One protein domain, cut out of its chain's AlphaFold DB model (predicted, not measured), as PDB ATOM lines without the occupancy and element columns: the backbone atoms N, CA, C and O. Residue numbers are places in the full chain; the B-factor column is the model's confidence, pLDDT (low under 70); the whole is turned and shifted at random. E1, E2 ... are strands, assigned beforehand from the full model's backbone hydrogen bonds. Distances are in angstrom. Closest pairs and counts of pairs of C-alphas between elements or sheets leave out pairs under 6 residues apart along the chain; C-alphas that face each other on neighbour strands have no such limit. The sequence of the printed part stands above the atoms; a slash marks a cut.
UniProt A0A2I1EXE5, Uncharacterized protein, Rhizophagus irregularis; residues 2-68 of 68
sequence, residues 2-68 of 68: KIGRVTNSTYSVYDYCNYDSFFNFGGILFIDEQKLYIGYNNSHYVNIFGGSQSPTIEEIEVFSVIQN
ATOM      1  N   LYS A   2     -15.564 -39.202 -23.142       39.22
ATOM      2  CA  LYS A   2     -15.144 -40.334 -22.293       39.22
ATOM      3  C   LYS A   2     -13.935 -40.969 -22.979       39.22
ATOM      4  O   LYS A   2     -14.099 -41.821 -23.843       39.22
ATOM      5  N   ILE A   3     -12.738 -40.502 -22.639       54.19
ATOM      6  CA  ILE A   3     -11.497 -41.177 -23.025       54.19
ATOM      7  C   ILE A   3     -11.142 -42.066 -21.837       54.19
ATOM      8  O   ILE A   3     -10.764 -41.584 -20.772       54.19
ATOM      9  N   GLY A   4     -11.415 -43.361 -22.004       51.84
ATOM     10  CA  GLY A   4     -11.298 -44.379 -20.964       51.84
ATOM     11  C   GLY A   4     -12.441 -44.382 -19.939       51.84
ATOM     12  O   GLY A   4     -13.040 -43.359 -19.599       51.84
ATOM     13  N   ARG A   5     -12.749 -45.570 -19.402       54.44
ATOM     14  CA  ARG A   5     -13.540 -45.682 -18.172       54.44
ATOM     15  C   ARG A   5     -12.649 -45.216 -17.026       54.44
ATOM     16  O   ARG A   5     -11.692 -45.908 -16.688       54.44
ATOM     17  N   VAL A   6     -12.960 -44.057 -16.453       58.56
ATOM     18  CA  VAL A   6     -12.312 -43.570 -15.230       58.56
ATOM     19  C   VAL A   6     -12.440 -44.660 -14.163       58.56
ATOM     20  O   VAL A   6     -13.546 -45.126 -13.883       58.56
ATOM     21  N   THR A   7     -11.316 -45.114 -13.613       64.69
ATOM     22  CA  THR A   7     -11.300 -46.162 -12.575       64.69
ATOM     23  C   THR A   7     -11.528 -45.587 -11.181       64.69
ATOM     24  O   THR A   7     -11.976 -46.305 -10.291       64.69
ATOM     25  N   ASN A   8     -11.279 -44.286 -11.007       69.06
ATOM     26  CA  ASN A   8     -11.507 -43.539  -9.778       69.06
ATOM     27  C   ASN A   8     -12.124 -42.162 -10.086       69.06
ATOM     28  O   ASN A   8     -11.469 -41.297 -10.666       69.06
ATOM     29  N   SER A   9     -13.379 -41.949  -9.682       67.25
ATOM     30  CA  SER A   9     -14.146 -40.728  -9.976       67.25
ATOM     31  C   SER A   9     -13.548 -39.446  -9.398       67.25
ATOM     32  O   SER A   9     -13.837 -38.378  -9.924       67.25
ATOM     33  N   THR A  10     -12.691 -39.522  -8.376       70.75
ATOM     34  CA  THR A  10     -11.948 -38.359  -7.856       70.75
ATOM     35  C   THR A  10     -11.023 -37.747  -8.915       70.75
ATOM     36  O   THR A  10     -10.688 -36.570  -8.833       70.75
ATOM     37  N   TYR A  11     -10.664 -38.523  -9.941       63.53
ATOM     38  CA  TYR A  11      -9.776 -38.131 -11.033       63.53
ATOM     39  C   TYR A  11     -10.506 -38.050 -12.382       63.53
ATOM     40  O   TYR A  11      -9.887 -38.176 -13.437       63.53
ATOM     41  N   SER A  12     -11.831 -37.841 -12.384       61.12
ATOM     42  CA  SER A  12     -12.605 -37.716 -13.630       61.12
ATOM     43  C   SER A  12     -12.145 -36.551 -14.509       61.12
ATOM     44  O   SER A  12     -12.277 -36.618 -15.730       61.12
ATOM     45  N   VAL A  13     -11.581 -35.514 -13.886       60.72
ATOM     46  CA  VAL A  13     -10.869 -34.405 -14.527       60.72
ATOM     47  C   VAL A  13      -9.544 -34.252 -13.783       60.72
ATOM     48  O   VAL A  13      -9.415 -33.426 -12.885       60.72
ATOM     49  N   TYR A  14      -8.586 -35.137 -14.063       61.75
ATOM     50  CA  TYR A  14      -7.240 -34.975 -13.529       61.75
ATOM     51  C   TYR A  14      -6.513 -33.931 -14.372       61.75
ATOM     52  O   TYR A  14      -6.209 -34.174 -15.536       61.75
ATOM     53  N   ASP A  15      -6.271 -32.760 -13.793       60.75
ATOM     54  CA  ASP A  15      -5.459 -31.720 -14.415       60.75
ATOM     55  C   ASP A  15      -3.981 -32.036 -14.157       60.75
ATOM     56  O   ASP A  15      -3.391 -31.649 -13.148       60.75
ATOM     57  N   TYR A  16      -3.408 -32.862 -15.031       64.88
ATOM     58  CA  TYR A  16      -1.967 -33.059 -15.067       64.88
ATOM     59  C   TYR A  16      -1.364 -31.906 -15.861       64.88
ATOM     60  O   TYR A  16      -1.523 -31.854 -17.082       64.88
ATOM     61  N   CYS A  17      -0.658 -31.000 -15.185       60.06
ATOM     62  CA  CYS A  17       0.048 -29.913 -15.854       60.06
ATOM     63  C   CYS A  17       1.163 -30.480 -16.745       60.06
ATOM     64  O   CYS A  17       2.283 -30.712 -16.290       60.06
ATOM     65  N   ASN A  18       0.858 -30.706 -18.023       64.88
ATOM     66  CA  ASN A  18       1.869 -30.942 -19.043       64.88
ATOM     67  C   ASN A  18       2.309 -29.588 -19.612       64.88
ATOM     68  O   ASN A  18       1.648 -29.053 -20.500       64.88
ATOM     69  N   TYR A  19       3.392 -29.028 -19.068       66.75
ATOM     70  CA  TYR A  19       3.881 -27.684 -19.411       66.75
ATOM     71  C   TYR A  19       4.303 -27.525 -20.877       66.75
ATOM     72  O   TYR A  19       4.350 -26.400 -21.369       66.75
ATOM     73  N   ASP A  20       4.557 -28.632 -21.575       69.56
ATOM     74  CA  ASP A  20       4.992 -28.628 -22.971       69.56
ATOM     75  C   ASP A  20       3.814 -28.695 -23.965       69.56
ATOM     76  O   ASP A  20       4.017 -28.589 -25.171       69.56
ATOM     77  N   SER A  21       2.568 -28.870 -23.499       64.69
ATOM     78  CA  SER A  21       1.383 -29.013 -24.365       64.69
ATOM     79  C   SER A  21       0.480 -27.779 -24.346       64.69
ATOM     80  O   SER A  21       0.167 -27.237 -23.290       64.69
ATOM     81  N   PHE A  22      -0.037 -27.388 -25.515       68.75
ATOM     82  CA  PHE A  22      -0.987 -26.270 -25.656       68.75
ATOM     83  C   PHE A  22      -2.358 -26.566 -25.019       68.75
ATOM     84  O   PHE A  22      -3.036 -25.677 -24.510       68.75
ATOM     85  N   PHE A  23      -2.766 -27.832 -25.052       69.31
ATOM     86  CA  PHE A  23      -3.980 -28.346 -24.430       69.31
ATOM     87  C   PHE A  23      -3.685 -29.744 -23.896       69.31
ATOM     88  O   PHE A  23      -3.054 -30.543 -24.591       69.31
ATOM     89  N   ASN A  24      -4.143 -30.055 -22.685       72.19
ATOM     90  CA  ASN A  24      -3.951 -31.356 -22.060       72.19
ATOM     91  C   ASN A  24      -5.169 -31.737 -21.213       72.19
ATOM     92  O   ASN A  24      -5.755 -30.906 -20.526       72.19
ATOM     93  N   PHE A  25      -5.518 -33.016 -21.240       74.00
ATOM     94  CA  PHE A  25      -6.479 -33.641 -20.353       74.00
ATOM     95  C   PHE A  25      -5.798 -34.821 -19.656       74.00
ATOM     96  O   PHE A  25      -5.713 -35.923 -20.209       74.00
ATOM     97  N   GLY A  26      -5.249 -34.573 -18.467       71.75
ATOM     98  CA  GLY A  26      -4.657 -35.592 -17.595       71.75
ATOM     99  C   GLY A  26      -3.481 -36.378 -18.175       71.75
ATOM    100  O   GLY A  26      -3.197 -37.478 -17.705       71.75
ATOM    101  N   GLY A  27      -2.804 -35.869 -19.207       75.94
ATOM    102  CA  GLY A  27      -1.770 -36.616 -19.934       75.94
ATOM    103  C   GLY A  27      -2.315 -37.755 -20.799       75.94
ATOM    104  O   GLY A  27      -1.543 -38.614 -21.216       75.94
ATOM    105  N   ILE A  28      -3.629 -37.783 -21.046       78.94
ATOM    106  CA  ILE A  28      -4.327 -38.807 -21.837       78.94
ATOM    107  C   ILE A  28      -4.822 -38.265 -23.175       78.94
ATOM    108  O   ILE A  28      -4.834 -39.000 -24.154       78.94
ATOM    109  N   LEU A  29      -5.213 -36.997 -23.242       82.06
ATOM    110  CA  LEU A  29      -5.511 -36.314 -24.498       82.06
ATOM    111  C   LEU A  29      -4.715 -35.024 -24.512       82.06
ATOM    112  O   LEU A  29      -4.846 -34.236 -23.579       82.06
ATOM    113  N   PHE A  30      -3.892 -34.792 -25.521       83.19
ATOM    114  CA  PHE A  30      -3.121 -33.556 -25.581       83.19
ATOM    115  C   PHE A  30      -2.873 -33.104 -27.011       83.19
ATOM    116  O   PHE A  30      -2.881 -33.916 -27.934       83.19
ATOM    117  N   ILE A  31      -2.685 -31.797 -27.179       85.88
ATOM    118  CA  ILE A  31      -2.271 -31.196 -28.445       85.88
ATOM    119  C   ILE A  31      -0.800 -30.818 -28.341       85.88
ATOM    120  O   ILE A  31      -0.417 -30.057 -27.449       85.88
ATOM    121  N   ASP A  32      -0.020 -31.318 -29.290       86.00
ATOM    122  CA  ASP A  32       1.382 -30.973 -29.494       86.00
ATOM    123  C   ASP A  32       1.646 -30.777 -30.995       86.00
ATOM    124  O   ASP A  32       1.094 -31.496 -31.825       86.00
ATOM    125  N   GLU A  33       2.412 -29.750 -31.363       87.31
ATOM    126  CA  GLU A  33       2.671 -29.361 -32.763       87.31
ATOM    127  C   GLU A  33       1.421 -29.362 -33.681       87.31
ATOM    128  O   GLU A  33       1.470 -29.796 -34.831       87.31
ATOM    129  N   GLN A  34       0.274 -28.883 -33.175       85.62
ATOM    130  CA  GLN A  34      -1.031 -28.870 -33.875       85.62
ATOM    131  C   GLN A  34      -1.625 -30.257 -34.180       85.62
ATOM    132  O   GLN A  34      -2.620 -30.364 -34.896       85.62
ATOM    133  N   LYS A  35      -1.051 -31.321 -33.623       88.00
ATOM    134  CA  LYS A  35      -1.562 -32.686 -33.704       88.00
ATOM    135  C   LYS A  35      -2.159 -33.083 -32.368       88.00
ATOM    136  O   LYS A  35      -1.656 -32.733 -31.303       88.00
ATOM    137  N   LEU A  36      -3.255 -33.816 -32.437       88.50
ATOM    138  CA  LEU A  36      -3.952 -34.333 -31.277       88.50
ATOM    139  C   LEU A  36      -3.486 -35.764 -31.007       88.50
ATOM    140  O   LEU A  36      -3.496 -36.591 -31.915       88.50
ATOM    141  N   TYR A  37      -3.116 -36.060 -29.766       87.38
ATOM    142  CA  TYR A  37      -2.563 -37.350 -29.371       87.38
ATOM    143  C   TYR A  37      -3.338 -37.974 -28.224       87.38
ATOM    144  O   TYR A  37      -3.838 -37.283 -27.329       87.38
ATOM    145  N   ILE A  38      -3.349 -39.304 -28.217       84.75
ATOM    146  CA  ILE A  38      -3.673 -40.085 -27.027       84.75
ATOM    147  C   ILE A  38      -2.375 -40.307 -26.259       84.75
ATOM    148  O   ILE A  38      -1.421 -40.852 -26.798       84.75
ATOM    149  N   GLY A  39      -2.326 -39.880 -25.005       81.62
ATOM    150  CA  GLY A  39      -1.223 -40.176 -24.102       81.62
ATOM    151  C   GLY A  39      -1.440 -41.466 -23.317       81.62
ATOM    152  O   GLY A  39      -2.504 -42.079 -23.346       81.62
ATOM    153  N   TYR A  40      -0.409 -41.874 -22.584       77.88
ATOM    154  CA  TYR A  40      -0.350 -43.162 -21.886       77.88
ATOM    155  C   TYR A  40      -0.264 -43.014 -20.355       77.88
ATOM    156  O   TYR A  40       0.239 -43.912 -19.673       77.88
ATOM    157  N   ASN A  41      -0.752 -41.902 -19.787       74.94
ATOM    158  CA  ASN A  41      -0.857 -41.720 -18.334       74.94
ATOM    159  C   ASN A  41      -1.961 -42.603 -17.712       74.94
ATOM    160  O   ASN A  41      -3.043 -42.153 -17.333       74.94
ATOM    161  N   ASN A  42      -1.666 -43.892 -17.584       73.62
ATOM    162  CA  ASN A  42      -2.637 -44.920 -17.199       73.62
ATOM    163  C   ASN A  42      -2.861 -45.022 -15.682       73.62
ATOM    164  O   ASN A  42      -3.566 -45.918 -15.225       73.62
ATOM    165  N   SER A  43      -2.282 -44.115 -14.888       77.44
ATOM    166  CA  SER A  43      -2.398 -44.123 -13.421       77.44
ATOM    167  C   SER A  43      -3.857 -44.035 -12.948       77.44
ATOM    168  O   SER A  43      -4.208 -44.576 -11.900       77.44
ATOM    169  N   HIS A  44      -4.718 -43.375 -13.734       75.25
ATOM    170  CA  HIS A  44      -6.122 -43.105 -13.389       75.25
ATOM    171  C   HIS A  44      -7.127 -43.473 -14.500       75.25
ATOM    172  O   HIS A  44      -8.341 -43.347 -14.311       75.25
ATOM    173  N   TYR A  45      -6.642 -43.967 -15.643       73.62
ATOM    174  CA  TYR A  45      -7.446 -44.251 -16.835       73.62
ATOM    175  C   TYR A  45      -7.122 -45.633 -17.403       73.62
ATOM    176  O   TYR A  45      -5.970 -46.063 -17.418       73.62
ATOM    177  N   VAL A  46      -8.143 -46.335 -17.905       74.62
ATOM    178  CA  VAL A  46      -7.940 -47.591 -18.639       74.62
ATOM    179  C   VAL A  46      -7.455 -47.279 -20.049       74.62
ATOM    180  O   VAL A  46      -8.181 -46.664 -20.832       74.62
ATOM    181  N   ASN A  47      -6.261 -47.765 -20.384       74.62
ATOM    182  CA  ASN A  47      -5.751 -47.742 -21.747       74.62
ATOM    183  C   ASN A  47      -6.392 -48.858 -22.573       74.62
ATOM    184  O   ASN A  47      -6.103 -50.037 -22.373       74.62
ATOM    185  N   ILE A  48      -7.255 -48.476 -23.509       77.62
ATOM    186  CA  ILE A  48      -7.909 -49.403 -24.442       77.62
ATOM    187  C   ILE A  48      -7.135 -49.576 -25.758       77.62
ATOM    188  O   ILE A  48      -7.531 -50.379 -26.593       77.62
ATOM    189  N   PHE A  49      -6.031 -48.846 -25.932       76.69
ATOM    190  CA  PHE A  49      -5.194 -48.850 -27.135       76.69
ATOM    191  C   PHE A  49      -4.007 -49.822 -27.035       76.69
ATOM    192  O   PHE A  49      -3.243 -49.967 -27.982       76.69
ATOM    193  N   GLY A  50      -3.867 -50.533 -25.910       69.44
ATOM    194  CA  GLY A  50      -3.017 -51.724 -25.822       69.44
ATOM    195  C   GLY A  50      -1.507 -51.487 -25.693       69.44
ATOM    196  O   GLY A  50      -0.746 -52.424 -25.915       69.44
ATOM    197  N   GLY A  51      -1.039 -50.290 -25.311       72.62
ATOM    198  CA  GLY A  51       0.393 -50.070 -25.059       72.62
ATOM    199  C   GLY A  51       0.813 -48.623 -24.777       72.62
ATOM    200  O   GLY A  51      -0.015 -47.717 -24.738       72.62
ATOM    201  N   SER A  52       2.124 -48.416 -24.600       76.00
ATOM    202  CA  SER A  52       2.780 -47.106 -24.408       76.00
ATOM    203  C   SER A  52       3.022 -46.379 -25.736       76.00
ATOM    204  O   SER A  52       4.129 -45.928 -26.023       76.00
ATOM    205  N   GLN A  53       2.006 -46.345 -26.591       76.00
ATOM    206  CA  GLN A  53       2.045 -45.618 -27.856       76.00
ATOM    207  C   GLN A  53       1.307 -44.294 -27.692       76.00
ATOM    208  O   GLN A  53       0.358 -44.216 -26.914       76.00
ATOM    209  N   SER A  54       1.725 -43.286 -28.457       84.62
ATOM    210  CA  SER A  54       1.021 -42.008 -28.555       84.62
ATOM    211  C   SER A  54       0.372 -41.872 -29.932       84.62
ATOM    212  O   SER A  54       0.915 -41.166 -30.784       84.62
ATOM    213  N   PRO A  55      -0.721 -42.603 -30.221       86.00
ATOM    214  CA  PRO A  55      -1.361 -42.520 -31.523       86.00
ATOM    215  C   PRO A  55      -1.937 -41.121 -31.748       86.00
ATOM    216  O   PRO A  55      -2.484 -40.494 -30.835       86.00
ATOM    217  N   THR A  56      -1.813 -40.654 -32.987       89.88
ATOM    218  CA  THR A  56      -2.431 -39.413 -33.448       89.88
ATOM    219  C   THR A  56      -3.921 -39.641 -33.684       89.88
ATOM    220  O   THR A  56      -4.318 -40.675 -34.222       89.88
ATOM    221  N   ILE A  57      -4.747 -38.679 -33.290       88.44
ATOM    222  CA  ILE A  57      -6.188 -38.677 -33.521       88.44
ATOM    223  C   ILE A  57      -6.479 -37.869 -34.785       88.44
ATOM    224  O   ILE A  57      -6.082 -36.709 -34.883       88.44
ATOM    225  N   GLU A  58      -7.200 -38.472 -35.729       88.69
ATOM    226  CA  GLU A  58      -7.663 -37.789 -36.944       88.69
ATOM    227  C   GLU A  58      -8.993 -37.049 -36.724       88.69
ATOM    228  O   GLU A  58      -9.192 -35.967 -37.270       88.69
ATOM    229  N   GLU A  59      -9.883 -37.591 -35.885       83.56
ATOM    230  CA  GLU A  59     -11.219 -37.039 -35.645       83.56
ATOM    231  C   GLU A  59     -11.675 -37.244 -34.189       83.56
ATOM    232  O   GLU A  59     -11.428 -38.289 -33.581       83.56
ATOM    233  N   ILE A  60     -12.370 -36.246 -33.627       82.56
ATOM    234  CA  ILE A  60     -13.145 -36.374 -32.385       82.56
ATOM    235  C   ILE A  60     -14.607 -36.079 -32.698       82.56
ATOM    236  O   ILE A  60     -14.934 -34.994 -33.171       82.56
ATOM    237  N   GLU A  61     -15.491 -36.977 -32.272       82.00
ATOM    238  CA  GLU A  61     -16.927 -36.725 -32.224       82.00
ATOM    239  C   GLU A  61     -17.393 -36.410 -30.790       82.00
ATOM    240  O   GLU A  61     -16.960 -37.027 -29.806       82.00
ATOM    241  N   VAL A  62     -18.284 -35.425 -30.650       81.31
ATOM    242  CA  VAL A  62     -18.833 -34.988 -29.360       81.31
ATOM    243  C   VAL A  62     -20.352 -35.078 -29.391       81.31
ATOM    244  O   VAL A  62     -21.005 -34.460 -30.221       81.31
ATOM    245  N   PHE A  63     -20.911 -35.798 -28.420       83.31
ATOM    246  CA  PHE A  63     -22.352 -35.954 -28.252       83.31
ATOM    247  C   PHE A  63     -22.832 -35.283 -26.969       83.31
ATOM    248  O   PHE A  63     -22.184 -35.388 -25.922       83.31
ATOM    249  N   SER A  64     -24.007 -34.665 -27.048       85.75
ATOM    250  CA  SER A  64     -24.742 -34.140 -25.897       85.75
ATOM    251  C   SER A  64     -25.817 -35.135 -25.472       85.75
ATOM    252  O   SER A  64     -26.544 -35.666 -26.307       85.75
ATOM    253  N   VAL A  65     -25.939 -35.375 -24.166       84.50
ATOM    254  CA  VAL A  65     -27.044 -36.159 -23.601       84.50
ATOM    255  C   VAL A  65     -28.114 -35.183 -23.132       84.50
ATOM    256  O   VAL A  65     -27.835 -34.333 -22.289       84.50
ATOM    257  N   ILE A  66     -29.325 -35.298 -23.672       88.06
ATOM    258  CA  ILE A  66     -30.481 -34.513 -23.230       88.06
ATOM    259  C   ILE A  66     -31.245 -35.369 -22.215       88.06
ATOM    260  O   ILE A  66     -31.635 -36.493 -22.529       88.06
ATOM    261  N   GLN A  67     -31.408 -34.870 -20.988       78.06
ATOM    262  CA  GLN A  67     -32.327 -35.467 -20.019       78.06
ATOM    263  C   GLN A  67     -33.736 -34.943 -20.303       78.06
ATOM    264  O   GLN A  67     -33.934 -33.730 -20.352       78.06
ATOM    265  N   ASN A  68     -34.675 -35.868 -20.512       63.59
ATOM    266  CA  ASN A  68     -36.109 -35.582 -20.574       63.59
ATOM    267  C   ASN A  68     -36.700 -35.472 -19.170       63.59
ATOM    268  O   ASN A  68     -36.269 -36.268 -18.301       63.59
TER     269      ASN A  68
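AT A GLANCE: This is residues 2 to 68 of the 68 residues of an uncharacterized protein of Rhizophagus irregularis (UniProt A0A2I1EXE5). This domain has little regular structure: a small three-stranded sheet, E1, E2 and E3, stands between two long stretches with no named element, residues 2 to 22 before it in the chain and residues 39 to 68 after it, and the tail of the second, residues 63 to 68, sticks out. Of 67 printed residues, 11 are in E1, E2 and E3, with no named helix; the class is all strand. The antiparallel sheet, order E1, E2, E3, is a meander, each strand the antiparallel neighbour of the one before. The whole is only just compact, close to loose, with a radius of gyration of the C-alphas of 12.7 A, and spans 41 by 25 by 25 A.

IN THESE COORDINATES: From Lys 2, pass residues 2 to 22 to C-alpha 23 at (-3.980, -28.346, -24.430), where E1, residues 23 to 25, begins; it is 7.1 A long. E2, residues 29 to 32, measures 10.0 A. E3, residues 35 to 38, runs 10.2 A to C-alpha 38 at (-3.673, -40.085, -27.027).

HOW THE PARTS SIT: In hairpin E1 and E2, find N 25 and O 29 2.7 A apart. In hairpin E2 and E3, N 37 and O 30 are 2.8 A apart. Edge strands E1 and E3 are apart. Residues 36 to 37 of E3 pair antiparallel with residues 56 to 57.

THE WHOLE: The C-alphas farthest apart, of Asp 20 and Asn 68, are 41.8 A apart. The printed part has no cut, and both links are tight. Confidence is under 70 at residues 2 to 9, 11 to 23, 50 and 68.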